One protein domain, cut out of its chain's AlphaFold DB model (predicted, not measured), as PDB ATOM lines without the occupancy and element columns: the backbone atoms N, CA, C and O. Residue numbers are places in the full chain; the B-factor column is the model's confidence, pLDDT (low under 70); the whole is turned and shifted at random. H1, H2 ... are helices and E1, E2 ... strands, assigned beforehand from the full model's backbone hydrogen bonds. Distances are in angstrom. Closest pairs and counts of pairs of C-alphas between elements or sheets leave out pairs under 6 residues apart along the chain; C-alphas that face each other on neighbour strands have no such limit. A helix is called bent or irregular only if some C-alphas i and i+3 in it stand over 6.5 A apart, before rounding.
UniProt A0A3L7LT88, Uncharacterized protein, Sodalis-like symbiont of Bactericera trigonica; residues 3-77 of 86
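Overview. This is residues 3 to 77 of the 86 residues of an uncharacterized protein of Sodalis-like symbiont of Bactericera trigonica (UniProt A0A3L7LT88). The model is an open V, with the lone helix H3 as one arm and the helical hairpin of H1 and H2 as the other. The link of residues 48 to 56 makes the corner of the V between H2 and H3, and the short strand E1 runs beside the far part of H3, close to Ile 71. The printed part has 75 residues, with one named strand followed by three named helices in the order E1, H1, H2, H3; the class is mostly helix, and E1 pairs with no named strand. The whole is only just loose, close to compact, with a radius of gyration of the C-alphas of 14.1 A, and its outline is flat, spanning 41 by 33 by 17 A.

Along the chain. H3, residues 57 to 76, measures 28.3 A from first to last C-alpha; C-alpha 57 is at (-16.196, -7.852, -21.462), and C-alpha 76 is at (0.597, 5.679, -3.104). H1, residues 13 to 32, also has 20 residues and measures 26.5 A; it begins with C-alpha 13 at (-9.223, 1.143, -28.866). H2, residues 34 to 47, measures 19.9 A. E1, residues 7 to 9, measures 7.1 A.

Arrangement. H3 touches no helix, but H3 and H2 are near each other, with 5 pairs of C-alphas within 10 A and the closest 8.2 A apart. H1 and H3 are apart. The closest C-alphas of E1 and H3 are those of Gly 7 and Ile 71, 7.6 A apart. E1 and H2 are apart. Residues 3 to 4 form a short antiparallel pairing with residues 7 to 8, which belong to E1. H1 and H2 form a helical hairpin and touch, with the C-alphas of Ile 29 and Gly 37 closest at 4.0 A. They run opposite ways at a shallow tilt of 33 degrees, only just short of steep. H1 touches H2 with residues 24 to 31 alone, and H2 touches H1 with residues 35 to 41 alone. H1 has a kink of 29 degrees near residue 20; it is neither bent nor irregular, but only just: C-alphas 22 and 25 are 6.3 A apart. In H2 and H3 every O i to N i+4 pair is within hydrogen-bond range, and in H1 14 of 16 are.

Size, cuts and confidence. The two C-alphas farthest apart are those of Glu 35 and Glu 76, 41.0 A. The printed part has no cut. The links from E1 to H1 and from H1 to H2 are tight, and the link from H2 to H3, with 9 residues, is short. The mean pLDDT of the printed part is 75.2; 13 residues are under 70, namely residues 3 to 4, 7 to 13, 17, 22, 70 and 77.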
ATOM      1  N   ARG A   3     -14.251   4.060 -16.210       67.50
ATOM      2  CA  ARG A   3     -14.588   4.725 -14.954       67.50
ATOM      3  C   ARG A   3     -14.556   3.663 -13.854       67.50
ATOM      4  O   ARG A   3     -15.490   2.876 -13.758       67.50
ATOM      5  N   GLY A   4     -13.445   3.617 -13.133       68.62
ATOM      6  CA  GLY A   4     -13.169   2.685 -12.046       68.62
ATOM      7  C   GLY A   4     -13.406   3.302 -10.675       68.62
ATOM      8  O   GLY A   4     -13.896   4.431 -10.558       68.62
ATOM      9  N   GLU A   5     -13.029   2.556  -9.640       72.81
ATOM     10  CA  GLU A   5     -13.201   2.951  -8.237       72.81
ATOM     11  C   GLU A   5     -12.393   4.216  -7.897       72.81
ATOM     12  O   GLU A   5     -12.860   5.075  -7.148       72.81
ATOM     13  N   TYR A   6     -11.228   4.387  -8.529       70.12
ATOM     14  CA  TYR A   6     -10.272   5.453  -8.210       70.12
ATOM     15  C   TYR A   6     -10.194   6.573  -9.263       70.12
ATOM     16  O   TYR A   6      -9.407   7.508  -9.113       70.12
ATOM     17  N   GLY A   7     -10.997   6.526 -10.335       69.25
ATOM     18  CA  GLY A   7     -10.971   7.555 -11.380       69.25
ATOM     19  C   GLY A   7     -11.543   7.118 -12.726       69.25
ATOM     20  O   GLY A   7     -12.213   6.099 -12.845       69.25
ATOM     21  N   GLY A   8     -11.313   7.904 -13.780       67.94
ATOM     22  CA  GLY A   8     -11.762   7.555 -15.130       67.94
ATOM     23  C   GLY A   8     -10.790   7.993 -16.219       67.94
ATOM     24  O   GLY A   8     -10.159   9.039 -16.115       67.94
ATOM     25  N   MET A   9     -10.699   7.201 -17.292       68.00
ATOM     26  CA  MET A   9      -9.792   7.429 -18.420       68.00
ATOM     27  C   MET A   9     -10.504   7.203 -19.762       68.00
ATOM     28  O   MET A   9     -11.373   6.339 -19.914       68.00
ATOM     29  N   ARG A  10     -10.149   7.977 -20.794       63.91
ATOM     30  CA  ARG A  10     -10.591   7.672 -22.163       63.91
ATOM     31  C   ARG A  10      -9.728   6.546 -22.728       63.91
ATOM     32  O   ARG A  10      -8.580   6.771 -23.083       63.91
ATOM     33  N   LEU A  11     -10.310   5.355 -22.845       64.75
ATOM     34  CA  LEU A  11      -9.694   4.253 -23.576       64.75
ATOM     35  C   LEU A  11      -9.885   4.472 -25.076       64.75
ATOM     36  O   LEU A  11     -11.015   4.511 -25.565       64.75
ATOM     37  N   TYR A  12      -8.776   4.608 -25.797       68.88
ATOM     38  CA  TYR A  12      -8.766   4.589 -27.253       68.88
ATOM     39  C   TYR A  12      -8.424   3.176 -27.710       68.88
ATOM     40  O   TYR A  12      -7.327   2.687 -27.454       68.88
ATOM     41  N   LEU A  13      -9.354   2.531 -28.415       69.06
ATOM     42  CA  LEU A  13      -9.223   1.143 -28.866       69.06
ATOM     43  C   LEU A  13      -7.915   0.876 -29.628       69.06
ATOM     44  O   LEU A  13      -7.298  -0.168 -29.451       69.06
ATOM     45  N   ALA A  14      -7.471   1.834 -30.444       70.25
ATOM     46  CA  ALA A  14      -6.204   1.739 -31.164       70.25
ATOM     47  C   ALA A  14      -4.981   1.746 -30.228       70.25
ATOM     48  O   ALA A  14      -4.065   0.955 -30.426       70.25
ATOM     49  N   ALA A  15      -4.983   2.591 -29.191       70.50
ATOM     50  CA  ALA A  15      -3.889   2.672 -28.223       70.50
ATOM     51  C   ALA A  15      -3.827   1.423 -27.333       70.50
ATOM     52  O   ALA A  15      -2.752   0.871 -27.123       70.50
ATOM     53  N   VAL A  16      -4.986   0.928 -26.885       70.19
ATOM     54  CA  VAL A  16      -5.095  -0.330 -26.128       70.19
ATOM     55  C   VAL A  16      -4.584  -1.504 -26.961       70.19
ATOM     56  O   VAL A  16      -3.807  -2.312 -26.465       70.19
ATOM     57  N   ARG A  17      -4.963  -1.576 -28.243       69.81
ATOM     58  CA  ARG A  17      -4.455  -2.609 -29.156       69.81
ATOM     59  C   ARG A  17      -2.946  -2.528 -29.316       69.81
ATOM     60  O   ARG A  17      -2.305  -3.554 -29.189       69.81
ATOM     61  N   LEU A  18      -2.388  -1.339 -29.532       71.31
ATOM     62  CA  LEU A  18      -0.944  -1.166 -29.682       71.31
ATOM     63  C   LEU A  18      -0.175  -1.577 -28.416       71.31
ATOM     64  O   LEU A  18       0.809  -2.304 -28.509       71.31
ATOM     65  N   ALA A  19      -0.637  -1.155 -27.236       72.31
ATOM     66  CA  ALA A  19      -0.003  -1.502 -25.965       72.31
ATOM     67  C   ALA A  19      -0.051  -3.014 -25.698       72.31
ATOM     68  O   ALA A  19       0.957  -3.623 -25.348       72.31
ATOM     69  N   MET A  20      -1.208  -3.636 -25.934       72.19
ATOM     70  CA  MET A  20      -1.369  -5.085 -25.810       72.19
ATOM     71  C   MET A  20      -0.542  -5.812 -26.871       72.19
ATOM     72  O   MET A  20       0.037  -6.849 -26.574       72.19
ATOM     73  N   SER A  21      -0.408  -5.261 -28.080       70.06
ATOM     74  CA  SER A  21       0.428  -5.857 -29.116       70.06
ATOM     75  C   SER A  21       1.895  -5.899 -28.768       70.06
ATOM     76  O   SER A  21       2.528  -6.934 -28.966       70.06
ATOM     77  N   ASN A  22       2.409  -4.803 -28.227       69.12
ATOM     78  CA  ASN A  22       3.810  -4.720 -27.862       69.12
ATOM     79  C   ASN A  22       4.137  -5.670 -26.703       69.12
ATOM     80  O   ASN A  22       5.157  -6.340 -26.764       69.12
ATOM     81  N   ASN A  23       3.245  -5.796 -25.714       71.62
ATOM     82  CA  ASN A  23       3.530  -6.571 -24.503       71.62
ATOM     83  C   ASN A  23       3.092  -8.049 -24.578       71.62
ATOM     84  O   ASN A  23       3.732  -8.917 -23.998       71.62
ATOM     85  N   ILE A  24       1.994  -8.376 -25.269       73.12
ATOM     86  CA  ILE A  24       1.418  -9.736 -25.250       73.12
ATOM     87  C   ILE A  24       1.962 -10.600 -26.384       73.12
ATOM     88  O   ILE A  24       2.228 -11.780 -26.169       73.12
ATOM     89  N   ALA A  25       2.158 -10.050 -27.587       73.62
ATOM     90  CA  ALA A  25       2.682 -10.849 -28.695       73.62
ATOM     91  C   ALA A  25       4.127 -11.305 -28.428       73.62
ATOM     92  O   ALA A  25       4.434 -12.478 -28.639       73.62
ATOM     93  N   GLY A  26       4.973 -10.410 -27.901       73.31
ATOM     94  CA  GLY A  26       6.337 -10.728 -27.468       73.31
ATOM     95  C   GLY A  26       6.351 -11.805 -26.385       73.31
ATOM     96  O   GLY A  26       6.889 -12.891 -26.605       73.31
ATOM     97  N   ALA A  27       5.634 -11.574 -25.281       75.31
ATOM     98  CA  ALA A  27       5.557 -12.517 -24.166       75.31
ATOM     99  C   ALA A  27       5.027 -13.912 -24.562       75.31
ATOM    100  O   ALA A  27       5.481 -14.935 -24.044       75.31
ATOM    101  N   LEU A  28       4.067 -13.994 -25.492       77.38
ATOM    102  CA  LEU A  28       3.539 -15.276 -25.971       77.38
ATOM    103  C   LEU A  28       4.535 -16.020 -26.870       77.38
ATOM    104  O   LEU A  28       4.632 -17.244 -26.770       77.38
ATOM    105  N   ILE A  29       5.275 -15.314 -27.727       81.25
ATOM    106  CA  ILE A  29       6.320 -15.909 -28.573       81.25
ATOM    107  C   ILE A  29       7.477 -16.428 -27.722       81.25
ATOM    108  O   ILE A  29       7.932 -17.550 -27.938       81.25
ATOM    109  N   GLU A  30       7.915 -15.663 -26.725       78.44
ATOM    110  CA  GLU A  30       8.963 -16.100 -25.799       78.44
ATOM    111  C   GLU A  30       8.556 -17.356 -25.023       78.44
ATOM    112  O   GLU A  30       9.354 -18.277 -24.853       78.44
ATOM    113  N   LYS A  31       7.292 -17.430 -24.594       71.06
ATOM    114  CA  LYS A  31       6.792 -18.530 -23.765       71.06
ATOM    115  C   LYS A  31       6.468 -19.807 -24.540       71.06
ATOM    116  O   LYS A  31       6.674 -20.900 -24.016       71.06
ATOM    117  N   TYR A  32       5.912 -19.689 -25.745       76.69
ATOM    118  CA  TYR A  32       5.376 -20.829 -26.504       76.69
ATOM    119  C   TYR A  32       6.154 -21.126 -27.794       76.69
ATOM    120  O   TYR A  32       5.823 -22.072 -28.508       76.69
ATOM    121  N   GLY A  33       7.197 -20.350 -28.088       82.88
ATOM    122  CA  GLY A  33       7.918 -20.406 -29.354       82.88
ATOM    123  C   GLY A  33       7.188 -19.658 -30.471       82.88
ATOM    124  O   GLY A  33       6.020 -19.292 -30.350       82.88
ATOM    125  N   SER A  34       7.890 -19.435 -31.583       86.62
ATOM    126  CA  SER A  34       7.420 -18.579 -32.684       86.62
ATOM    127  C   SER A  34       6.055 -18.998 -33.245       86.62
ATOM    128  O   SER A  34       5.141 -18.183 -33.317       86.62
ATOM    129  N   GLU A  35       5.874 -20.276 -33.580       89.12
ATOM    130  CA  GLU A  35       4.652 -20.752 -34.242       89.12
ATOM    131  C   GLU A  35       3.436 -20.737 -33.302       89.12
ATOM    132  O   GLU A  35       2.422 -20.098 -33.594       89.12
ATOM    133  N   GLN A  36       3.547 -21.373 -32.132       79.50
ATOM    134  CA  GLN A  36       2.440 -21.439 -31.177       79.50
ATOM    135  C   GLN A  36       2.177 -20.087 -30.497       79.50
ATOM    136  O   GLN A  36       1.024 -19.737 -30.257       79.50
ATOM    137  N   GLY A  37       3.215 -19.295 -30.222       81.31
ATOM    138  CA  GLY A  37       3.083 -17.944 -29.679       81.31
ATOM    139  C   GLY A  37       2.383 -16.990 -30.645       81.31
ATOM    140  O   GLY A  37       1.499 -16.240 -30.230       81.31
ATOM    141  N   MET A  38       2.684 -17.085 -31.945       85.00
ATOM    142  CA  MET A  38       1.970 -16.347 -32.991       85.00
ATOM    143  C   MET A  38       0.485 -16.736 -33.032       85.00
ATOM    144  O   MET A  38      -0.369 -15.848 -33.007       85.00
ATOM    145  N   ILE A  39       0.162 -18.037 -33.027       86.19
ATOM    146  CA  ILE A  39      -1.228 -18.535 -33.003       86.19
ATOM    147  C   ILE A  39      -1.969 -18.019 -31.765       86.19
ATOM    148  O   ILE A  39      -3.075 -17.488 -31.886       86.19
ATOM    149  N   ASN A  40      -1.342 -18.112 -30.592       81.50
ATOM    150  CA  ASN A  40      -1.914 -17.629 -29.338       81.50
ATOM    151  C   ASN A  40      -2.154 -16.114 -29.383       81.50
ATOM    152  O   ASN A  40      -3.194 -15.654 -28.920       81.50
ATOM    153  N   SER A  41      -1.244 -15.337 -29.986       80.88
ATOM    154  CA  SER A  41      -1.432 -13.892 -30.145       80.88
ATOM    155  C   SER A  41      -2.654 -13.580 -31.015       80.88
ATOM    156  O   SER A  41      -3.475 -12.745 -30.646       80.88
ATOM    157  N   ILE A  42      -2.843 -14.307 -32.122       85.06
ATOM    158  CA  ILE A  42      -3.977 -14.125 -33.041       85.06
ATOM    159  C   ILE A  42      -5.296 -14.455 -32.339       85.06
ATOM    160  O   ILE A  42      -6.251 -13.683 -32.431       85.06
ATOM    161  N   GLN A  43      -5.345 -15.576 -31.616       84.44
ATOM    162  CA  GLN A  43      -6.517 -15.978 -30.836       84.44
ATOM    163  C   GLN A  43      -6.840 -14.961 -29.747       84.44
ATOM    164  O   GLN A  43      -8.002 -14.595 -29.573       84.44
ATOM    165  N   PHE A  44      -5.810 -14.462 -29.065       78.94
ATOM    166  CA  PHE A  44      -5.954 -13.422 -28.065       78.94
ATOM    167  C   PHE A  44      -6.599 -12.172 -28.673       78.94
ATOM    168  O   PHE A  44      -7.630 -11.739 -28.172       78.94
ATOM    169  N   TYR A  45      -6.101 -11.658 -29.807       78.31
ATOM    170  CA  TYR A  45      -6.711 -10.503 -30.489       78.31
ATOM    171  C   TYR A  45      -8.142 -10.736 -30.953       78.31
ATOM    172  O   TYR A  45      -8.958  -9.813 -30.887       78.31
ATOM    173  N   ALA A  46      -8.445 -11.935 -31.449       80.81
ATOM    174  CA  ALA A  46      -9.798 -12.291 -31.852       80.81
ATOM    175  C   ALA A  46     -10.751 -12.237 -30.649       80.81
ATOM    176  O   ALA A  46     -11.830 -11.663 -30.758       80.81
ATOM    177  N   ALA A  47     -10.309 -12.729 -29.488       80.56
ATOM    178  CA  ALA A  47     -11.071 -12.697 -28.241       80.56
ATOM    179  C   ALA A  47     -11.215 -11.289 -27.629       80.56
ATOM    180  O   ALA A  47     -12.079 -11.079 -26.777       80.56
ATOM    181  N   MET A  48     -10.411 -10.305 -28.056       79.31
ATOM    182  CA  MET A  48     -10.546  -8.920 -27.578       79.31
ATOM    183  C   MET A  48     -11.743  -8.188 -28.167       79.31
ATOM    184  O   MET A  48     -12.066  -7.097 -27.692       79.31
ATOM    185  N   ARG A  49     -12.352  -8.725 -29.227       79.62
ATOM    186  CA  ARG A  49     -13.538  -8.134 -29.837       79.62
ATOM    187  C   ARG A  49     -14.781  -8.901 -29.430       79.62
ATOM    188  O   ARG A  49     -14.766 -10.127 -29.398       79.62
ATOM    189  N   ASP A  50     -15.847  -8.172 -29.147       80.81
ATOM    190  CA  ASP A  50     -17.181  -8.752 -29.125       80.81
ATOM    191  C   ASP A  50     -17.743  -8.895 -30.552       80.81
ATOM    192  O   ASP A  50     -17.113  -8.530 -31.551       80.81
ATOM    193  N   GLU A  51     -18.953  -9.438 -30.643       81.69
ATOM    194  CA  GLU A  51     -19.692  -9.630 -31.894       81.69
ATOM    195  C   GLU A  51     -19.986  -8.327 -32.660       81.69
ATOM    196  O   GLU A  51     -20.160  -8.355 -33.878       81.69
ATOM    197  N   ASN A  52     -19.973  -7.181 -31.975       81.19
ATOM    198  CA  ASN A  52     -20.210  -5.859 -32.551       81.19
ATOM    199  C   ASN A  52     -18.903  -5.158 -32.969       81.19
ATOM    200  O   ASN A  52     -18.930  -4.088 -33.581       81.19
ATOM    201  N   GLY A  53     -17.748  -5.768 -32.687       73.88
ATOM    202  CA  GLY A  53     -16.424  -5.222 -32.975       73.88
ATOM    203  C   GLY A  53     -15.884  -4.267 -31.905       73.88
ATOM    204  O   GLY A  53     -14.787  -3.720 -32.099       73.88
ATOM    205  N   ASP A  54     -16.611  -4.105 -30.798       77.56
ATOM    206  CA  ASP A  54     -16.208  -3.378 -29.595       77.56
ATOM    207  C   ASP A  54     -15.298  -4.250 -28.711       77.56
ATOM    208  O   ASP A  54     -15.008  -5.397 -29.037       77.56
ATOM    209  N   LEU A  55     -14.769  -3.700 -27.609       75.38
ATOM    210  CA  LEU A  55     -13.996  -4.503 -26.650       75.38
ATOM    211  C   LEU A  55     -14.894  -5.533 -25.964       75.38
ATOM    212  O   LEU A  55     -15.934  -5.148 -25.425       75.38
ATOM    213  N   SER A  56     -14.439  -6.785 -25.908       82.56
ATOM    214  CA  SER A  56     -15.101  -7.838 -25.139       82.56
ATOM    215  C   SER A  56     -15.078  -7.544 -23.638       82.56
ATOM    216  O   SER A  56     -14.165  -6.881 -23.137       82.56
ATOM    217  N   ASP A  57     -16.072  -8.055 -22.911       80.12
ATOM    218  CA  ASP A  57     -16.196  -7.852 -21.462       80.12
ATOM    219  C   ASP A  57     -14.969  -8.353 -20.696       80.12
ATOM    220  O   ASP A  57     -14.470  -7.652 -19.821       80.12
ATOM    221  N   MET A  58     -14.402  -9.489 -21.117       79.88
ATOM    222  CA  MET A  58     -13.145 -10.021 -20.581       79.88
ATOM    223  C   MET A  58     -12.015  -8.986 -20.649       79.88
ATOM    224  O   MET A  58     -11.307  -8.750 -19.673       79.88
ATOM    225  N   VAL A  59     -11.834  -8.343 -21.805       74.00
ATOM    226  CA  VAL A  59     -10.768  -7.349 -21.970       74.00
ATOM    227  C   VAL A  59     -11.092  -6.060 -21.231       74.00
ATOM    228  O   VAL A  59     -10.177  -5.403 -20.741       74.00
ATOM    229  N   ARG A  60     -12.371  -5.690 -21.113       76.00
ATOM    230  CA  ARG A  60     -12.774  -4.548 -20.287       76.00
ATOM    231  C   ARG A  60     -12.392  -4.781 -18.833       76.00
ATOM    232  O   ARG A  60     -11.739  -3.913 -18.277       76.00
ATOM    233  N   GLU A  61     -12.729  -5.933 -18.266       76.19
ATOM    234  CA  GLU A  61     -12.427  -6.299 -16.878       76.19
ATOM    235  C   GLU A  61     -10.921  -6.288 -16.593       76.19
ATOM    236  O   GLU A  61     -10.473  -5.574 -15.698       76.19
ATOM    237  N   VAL A  62     -10.122  -6.945 -17.441       74.81
ATOM    238  CA  VAL A  62      -8.653  -6.934 -17.325       74.81
ATOM    239  C   VAL A  62      -8.090  -5.510 -17.398       74.81
ATOM    240  O   VAL A  62      -7.194  -5.147 -16.639       74.81
ATOM    241  N   LEU A  63      -8.608  -4.666 -18.300       74.00
ATOM    242  CA  LEU A  63      -8.175  -3.271 -18.375       74.00
ATOM    243  C   LEU A  63      -8.604  -2.478 -17.139       74.00
ATOM    244  O   LEU A  63      -7.819  -1.647 -16.694       74.00
ATOM    245  N   CYS A  64      -9.797  -2.710 -16.588       75.06
ATOM    246  CA  CYS A  64     -10.243  -2.068 -15.353       75.06
ATOM    247  C   CYS A  64      -9.263  -2.364 -14.209       75.06
ATOM    248  O   CYS A  64      -8.742  -1.433 -13.600       75.06
ATOM    249  N   GLU A  65      -8.935  -3.637 -13.987       72.88
ATOM    250  CA  GLU A  65      -8.014  -4.061 -12.924       72.88
ATOM    251  C   GLU A  65      -6.612  -3.460 -13.083       72.88
ATOM    252  O   GLU A  65      -6.034  -2.957 -12.116       72.88
ATOM    253  N   LEU A  66      -6.072  -3.459 -14.308       74.44
ATOM    254  CA  LEU A  66      -4.762  -2.868 -14.596       74.44
ATOM    255  C   LEU A  66      -4.750  -1.354 -14.349       74.44
ATOM    256  O   LEU A  66      -3.801  -0.835 -13.763       74.44
ATOM    257  N   HIS A  67      -5.790  -0.636 -14.786       74.38
ATOM    258  CA  HIS A  67      -5.858   0.815 -14.608       74.38
ATOM    259  C   HIS A  67      -6.108   1.198 -13.147       74.38
ATOM    260  O   HIS A  67      -5.500   2.158 -12.682       74.38
ATOM    261  N   ASP A  68      -6.953   0.469 -12.417       73.00
ATOM    262  CA  ASP A  68      -7.174   0.721 -10.990       73.00
ATOM    263  C   ASP A  68      -5.913   0.435 -10.173       73.00
ATOM    264  O   ASP A  68      -5.557   1.245  -9.318       73.00
ATOM    265  N   SER A  69      -5.183  -0.639 -10.490       70.81
ATOM    266  CA  SER A  69      -3.890  -0.937  -9.857       70.81
ATOM    267  C   SER A  69      -2.866   0.166 -10.133       70.81
ATOM    268  O   SER A  69      -2.242   0.665  -9.201       70.81
ATOM    269  N   PHE A  70      -2.759   0.628 -11.383       69.00
ATOM    270  CA  PHE A  70      -1.863   1.727 -11.751       69.00
ATOM    271  C   PHE A  70      -2.227   3.048 -11.057       69.00
ATOM    272  O   PHE A  70      -1.354   3.741 -10.542       69.00
ATOM    273  N   ILE A  71      -3.516   3.415 -11.016       74.38
ATOM    274  CA  ILE A  71      -3.979   4.635 -10.332       74.38
ATOM    275  C   ILE A  71      -3.710   4.538  -8.829       74.38
ATOM    276  O   ILE A  71      -3.298   5.522  -8.217       74.38
ATOM    277  N   LYS A  72      -3.924   3.365  -8.227       74.25
ATOM    278  CA  LYS A  72      -3.619   3.121  -6.819       74.25
ATOM    279  C   LYS A  72      -2.125   3.285  -6.535       74.25
ATOM    280  O   LYS A  72      -1.778   4.055  -5.646       74.25
ATOM    281  N   GLU A  73      -1.254   2.654  -7.320       71.62
ATOM    282  CA  GLU A  73       0.202   2.810  -7.196       71.62
ATOM    283  C   GLU A  73       0.645   4.267  -7.366       71.62
ATOM    284  O   GLU A  73       1.502   4.742  -6.625       71.62
ATOM    285  N   LEU A  74       0.024   5.002  -8.293       72.19
ATOM    286  CA  LEU A  74       0.304   6.419  -8.536       72.19
ATOM    287  C   LEU A  74      -0.195   7.339  -7.410       72.19
ATOM    288  O   LEU A  74       0.373   8.402  -7.193       72.19
ATOM    289  N   ASN A  75      -1.247   6.948  -6.689       74.12
ATOM    290  CA  ASN A  75      -1.700   7.658  -5.492       74.12
ATOM    291  C   ASN A  75      -0.818   7.348  -4.271       74.12
ATOM    292  O   ASN A  75      -0.687   8.188  -3.382       74.12
ATOM    293  N   GLU A  76      -0.247   6.145  -4.210       78.12
ATOM    294  CA  GLU A  76       0.597   5.679  -3.104       78.12
ATOM    295  C   GLU A  76       2.085   6.056  -3.284       78.12
ATOM    296  O   GLU A  76       2.811   6.126  -2.294       78.12
ATOM    297  N   SER A  77       2.536   6.351  -4.512       62.94
ATOM    298  CA  SER A  77       3.929   6.688  -4.861       62.94
ATOM    299  C   SER A  77       4.038   8.035  -5.593       62.94
ATOM    300  O   SER A  77       3.240   8.318  -6.477       62.94
TER     301      SER A  77